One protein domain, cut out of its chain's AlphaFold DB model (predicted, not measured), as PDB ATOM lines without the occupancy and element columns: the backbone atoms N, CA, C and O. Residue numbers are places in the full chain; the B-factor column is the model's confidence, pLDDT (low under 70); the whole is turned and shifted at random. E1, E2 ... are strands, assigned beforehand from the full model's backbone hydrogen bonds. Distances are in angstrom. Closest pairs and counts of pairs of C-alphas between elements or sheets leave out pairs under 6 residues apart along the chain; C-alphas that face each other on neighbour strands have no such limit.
ATOM      1  N   CYS A   2      95.996 116.494  84.763       80.44
ATOM      2  CA  CYS A   2      95.361 117.768  84.419       80.44
ATOM      3  C   CYS A   2      95.038 118.527  85.708       80.44
ATOM      4  O   CYS A   2      94.519 117.927  86.648       80.44
ATOM      5  N   HIS A   3      95.347 119.815  85.761       83.69
ATOM      6  CA  HIS A   3      95.079 120.644  86.933       83.69
ATOM      7  C   HIS A   3      94.753 122.073  86.513       83.69
ATOM      8  O   HIS A   3      95.043 122.499  85.392       83.69
ATOM      9  N   ARG A   4      94.115 122.814  87.418       86.81
ATOM     10  CA  ARG A   4      93.904 124.248  87.247       86.81
ATOM     11  C   ARG A   4      95.077 124.970  87.884       86.81
ATOM     12  O   ARG A   4      95.364 124.757  89.058       86.81
ATOM     13  N   GLN A   5      95.751 125.794  87.103       86.75
ATOM     14  CA  GLN A   5      96.742 126.727  87.596       86.75
ATOM     15  C   GLN A   5      96.047 128.066  87.816       86.75
ATOM     16  O   GLN A   5      95.586 128.698  86.867       86.75
ATOM     17  N   LEU A   6      95.943 128.469  89.078       89.62
ATOM     18  CA  LEU A   6      95.459 129.790  89.454       89.62
ATOM     19  C   LEU A   6      96.641 130.754  89.450       89.62
ATOM     20  O   LEU A   6      97.653 130.511  90.107       89.62
ATOM     21  N   GLN A   7      96.524 131.827  88.678       88.69
ATOM     22  CA  GLN A   7      97.435 132.956  88.749       88.69
ATOM     23  C   GLN A   7      96.890 133.920  89.792       88.69
ATOM     24  O   GLN A   7      95.804 134.478  89.615       88.69
ATOM     25  N   CYS A   8      97.639 134.100  90.875       91.62
ATOM     26  CA  CYS A   8      97.287 135.023  91.941       91.62
ATOM     27  C   CYS A   8      98.150 136.282  91.856       91.62
ATOM     28  O   CYS A   8      99.362 136.202  91.641       91.62
ATOM     29  N   THR A   9      97.537 137.442  92.066       90.94
ATOM     30  CA  THR A   9      98.277 138.677  92.324       90.94
ATOM     31  C   THR A   9      98.434 138.831  93.825       90.94
ATOM     32  O   THR A   9      97.461 138.773  94.575       90.94
ATOM     33  N   ARG A  10      99.682 139.016  94.261       91.94
ATOM     34  CA  ARG A  10     100.016 139.267  95.658       91.94
ATOM     35  C   ARG A  10     100.071 140.767  95.911       91.94
ATOM     36  O   ARG A  10     100.855 141.474  95.281       91.94
ATOM     37  N   PHE A  11      99.257 141.234  96.847       90.19
ATOM     38  CA  PHE A  11      99.194 142.639  97.234       90.19
ATOM     39  C   PHE A  11     100.166 142.941  98.379       90.19
ATOM     40  O   PHE A  11     100.606 142.047  99.104       90.19
ATOM     41  N   ALA A  12     100.485 144.223  98.573       90.50
ATOM     42  CA  ALA A  12     101.408 144.676  99.619       90.50
ATOM     43  C   ALA A  12     100.940 144.319 101.047       90.50
ATOM     44  O   ALA A  12     101.762 144.089 101.928       90.50
ATOM     45  N   CYS A  13      99.628 144.205 101.264       91.94
ATOM     46  CA  CYS A  13      99.001 143.747 102.510       91.94
ATOM     47  C   CYS A  13      99.099 142.225 102.724       91.94
ATOM     48  O   CYS A  13      98.594 141.714 103.719       91.94
ATOM     49  N   GLY A  14      99.748 141.497 101.810       89.31
ATOM     50  CA  GLY A  14     100.053 140.075 101.952       89.31
ATOM     51  C   GLY A  14      98.941 139.125 101.514       89.31
ATOM     52  O   GLY A  14      99.186 137.923 101.488       89.31
ATOM     53  N   HIS A  15      97.766 139.634 101.136       91.44
ATOM     54  CA  HIS A  15      96.715 138.812 100.538       91.44
ATOM     55  C   HIS A  15      97.026 138.484  99.077       91.44
ATOM     56  O   HIS A  15      97.678 139.249  98.358       91.44
ATOM     57  N   GLU A  16      96.536 137.324  98.658       92.06
ATOM     58  CA  GLU A  16      96.601 136.834  97.292       92.06
ATOM     59  C   GLU A  16      95.176 136.767  96.757       92.06
ATOM     60  O   GLU A  16      94.309 136.163  97.390       92.06
ATOM     61  N   GLU A  17      94.927 137.384  95.605       89.88
ATOM     62  CA  GLU A  17      93.637 137.259  94.925       89.88
ATOM     63  C   GLU A  17      93.827 136.586  93.565       89.88
ATOM     64  O   GLU A  17      94.793 136.900  92.858       89.88
ATOM     65  N   PRO A  18      92.941 135.649  93.188       89.06
ATOM     66  CA  PRO A  18      92.999 135.000  91.888       89.06
ATOM     67  C   PRO A  18      92.642 136.008  90.793       89.06
ATOM     68  O   PRO A  18      91.576 136.618  90.819       89.06
ATOM     69  N   VAL A  19      93.529 136.160  89.814       89.38
ATOM     70  CA  VAL A  19      93.358 137.098  88.692       89.38
ATOM     71  C   VAL A  19      93.076 136.370  87.385       89.38
ATOM     72  O   VAL A  19      92.337 136.876  86.542       89.38
ATOM     73  N   ALA A  20      93.612 135.162  87.217       88.75
ATOM     74  CA  ALA A  20      93.320 134.327  86.060       88.75
ATOM     75  C   ALA A  20      93.391 132.838  86.408       88.75
ATOM     76  O   ALA A  20      94.154 132.418  87.280       88.75
ATOM     77  N   GLU A  21      92.614 132.022  85.696       89.94
ATOM     78  CA  GLU A  21      92.734 130.568  85.729       89.94
ATOM     79  C   GLU A  21      93.230 130.047  84.381       89.94
ATOM     80  O   GLU A  21      92.745 130.443  83.323       89.94
ATOM     81  N   ASN A  22      94.179 129.116  84.426       88.12
ATOM     82  CA  ASN A  22      94.608 128.349  83.270       88.12
ATOM     83  C   ASN A  22      94.359 126.868  83.527       88.12
ATOM     84  O   ASN A  22      94.772 126.309  84.544       88.12
ATOM     85  N   LYS A  23      93.699 126.198  82.582       85.56
ATOM     86  CA  LYS A  23      93.616 124.737  82.592       85.56
ATOM     87  C   LYS A  23      94.871 124.178  81.943       85.56
ATOM     88  O   LYS A  23      95.093 124.379  80.752       85.56
ATOM     89  N   ILE A  24      95.671 123.472  82.730       87.50
ATOM     90  CA  ILE A  24      96.865 122.797  82.238       87.50
ATOM     91  C   ILE A  24      96.478 121.384  81.830       87.50
ATOM     92  O   ILE A  24      96.114 120.542  82.658       87.50
ATOM     93  N   ASP A  25      96.555 121.158  80.526       87.62
ATOM     94  CA  ASP A  25      96.371 119.861  79.903       87.62
ATOM     95  C   ASP A  25      97.608 118.983  80.125       87.62
ATOM     96  O   ASP A  25      98.741 119.430  79.936       87.62
ATOM     97  N   CYS A  26      97.409 117.725  80.522       85.44
ATOM     98  CA  CYS A  26      98.522 116.800  80.740       85.44
ATOM     99  C   CYS A  26      98.876 115.942  79.518       85.44
ATOM    100  O   CYS A  26      99.661 115.006  79.673       85.44
ATOM    101  N   ARG A  27      98.289 116.223  78.346       86.56
ATOM    102  CA  ARG A  27      98.559 115.603  77.035       86.56
ATOM    103  C   ARG A  27      98.599 114.082  77.058       86.56
ATOM    104  O   ARG A  27      99.429 113.448  76.421       86.56
ATOM    105  N   SER A  28      97.719 113.491  77.851       82.06
ATOM    106  CA  SER A  28      97.671 112.050  78.059       82.06
ATOM    107  C   SER A  28      96.405 111.483  77.440       82.06
ATOM    108  O   SER A  28      95.310 111.960  77.725       82.06
ATOM    109  N   GLU A  29      96.539 110.438  76.632       82.06
ATOM    110  CA  GLU A  29      95.399 109.716  76.055       82.06
ATOM    111  C   GLU A  29      94.654 108.870  77.098       82.06
ATOM    112  O   GLU A  29      93.547 108.405  76.842       82.06
ATOM    113  N   THR A  30      95.215 108.680  78.297       77.88
ATOM    114  CA  THR A  30      94.593 107.913  79.390       77.88
ATOM    115  C   THR A  30      93.917 108.799  80.439       77.88
ATOM    116  O   THR A  30      93.145 108.305  81.265       77.88
ATOM    117  N   CYS A  31      94.153 110.113  80.404       79.62
ATOM    118  CA  CYS A  31      93.546 111.060  81.333       79.62
ATOM    119  C   CYS A  31      92.228 111.607  80.777       79.62
ATOM    120  O   CYS A  31      92.246 112.376  79.828       79.62
ATOM    121  N   ARG A  32      91.095 111.319  81.427       78.56
ATOM    122  CA  ARG A  32      89.758 111.804  81.021       78.56
ATOM    123  C   ARG A  32      89.677 113.310  80.733       78.56
ATOM    124  O   ARG A  32      88.881 113.736  79.906       78.56
ATOM    125  N   TYR A  33      90.441 114.110  81.469       79.31
ATOM    126  CA  TYR A  33      90.401 115.572  81.385       79.31
ATOM    127  C   TYR A  33      91.382 116.150  80.365       79.31
ATOM    128  O   TYR A  33      91.393 117.363  80.168       79.31
ATOM    129  N   SER A  34      92.193 115.292  79.747       85.25
ATOM    130  CA  SER A  34      93.136 115.682  78.715       85.25
ATOM    131  C   SER A  34      92.429 115.864  77.379       85.25
ATOM    132  O   SER A  34      91.545 115.083  77.022       85.25
ATOM    133  N   CYS A  35      92.851 116.850  76.597       84.81
ATOM    134  CA  CYS A  35      92.349 117.088  75.248       84.81
ATOM    135  C   CYS A  35      92.720 115.966  74.269       84.81
ATOM    136  O   CYS A  35      92.058 115.808  73.247       84.81
ATOM    137  N   MET A  36      93.745 115.174  74.596       85.94
ATOM    138  CA  MET A  36      94.142 114.002  73.815       85.94
ATOM    139  C   MET A  36      93.290 112.765  74.106       85.94
ATOM    140  O   MET A  36      93.393 111.774  73.391       85.94
ATOM    141  N   HIS A  37      92.459 112.787  75.149       83.56
ATOM    142  CA  HIS A  37      91.633 111.635  75.474       83.56
ATOM    143  C   HIS A  37      90.446 111.511  74.505       83.56
ATOM    144  O   HIS A  37      89.688 112.474  74.343       83.56
ATOM    145  N   PRO A  38      90.242 110.339  73.873       83.12
ATOM    146  CA  PRO A  38      89.130 110.147  72.955       83.12
ATOM    147  C   PRO A  38      87.785 110.271  73.684       83.12
ATOM    148  O   PRO A  38      87.586 109.674  74.741       83.12
ATOM    149  N   ARG A  39      86.847 111.033  73.102       75.00
ATOM    150  CA  ARG A  39      85.518 111.290  73.697       75.00
ATOM    151  C   ARG A  39      84.688 110.018  73.885       75.00
ATOM    152  O   ARG A  39      83.959 109.923  74.865       75.00
ATOM    153  N   ASP A  40      84.869 109.041  73.003       75.19
ATOM    154  CA  ASP A  40      84.163 107.757  73.003       75.19
ATOM    155  C   ASP A  40      85.081 106.607  73.432       75.19
ATOM    156  O   ASP A  40      85.106 105.543  72.816       75.19
ATOM    157  N   CYS A  41      85.911 106.818  74.457       75.06
ATOM    158  CA  CYS A  41      86.840 105.788  74.902       75.06
ATOM    159  C   CYS A  41      86.099 104.665  75.669       75.06
ATOM    160  O   CYS A  41      85.581 104.885  76.766       75.06
TER     161      CYS A  41
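What this domain is: This is residues 2 to 41 of the 51 residues of an uncharacterized protein of Coniophora puteana (strain RWD-64-598) (UniProt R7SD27). A long two-stranded hairpin, E1 and E2, makes one end of a thin rod, and a coiled tail without a named element, residues 25 to 41, makes the other. The printed part has 40 residues with no named helix and two named strands, E1 then E2, in one antiparallel sheet; the class is all strand, with 17 of the 40 residues in strands. It is extended, with a radius of gyration of the C-alphas of 15.2 A and spans of 48 by 11 by 9 A.

How they stand to each other: E1, residues 3 to 10, and E2, residues 16 to 24, are antiparallel neighbours at 154 degrees and form a hairpin. C-alphas 8 and 18, which face each other, are 4.3 A apart. N 5 and O 22, at 2.8 A, and N 24 and O 3, at 2.9 A, are within hydrogen-bond range. E2 bends by 69 degrees at residue 19.

Where its parts are: E1 measures 21.1 A from C-alpha 3 at (95.079, 120.644, 86.933) to C-alpha 10. E2 measures 20.6 A and ends with C-alpha 24 at (96.865, 122.797, 82.238).

The domain as a whole: The C-alphas of Cys 13 and Asp 40, the two farthest apart, are 48.8 A apart. The link from E1 to E2 is tight. The printed part has no cut, and no printed residue is under 70 in pLDDT.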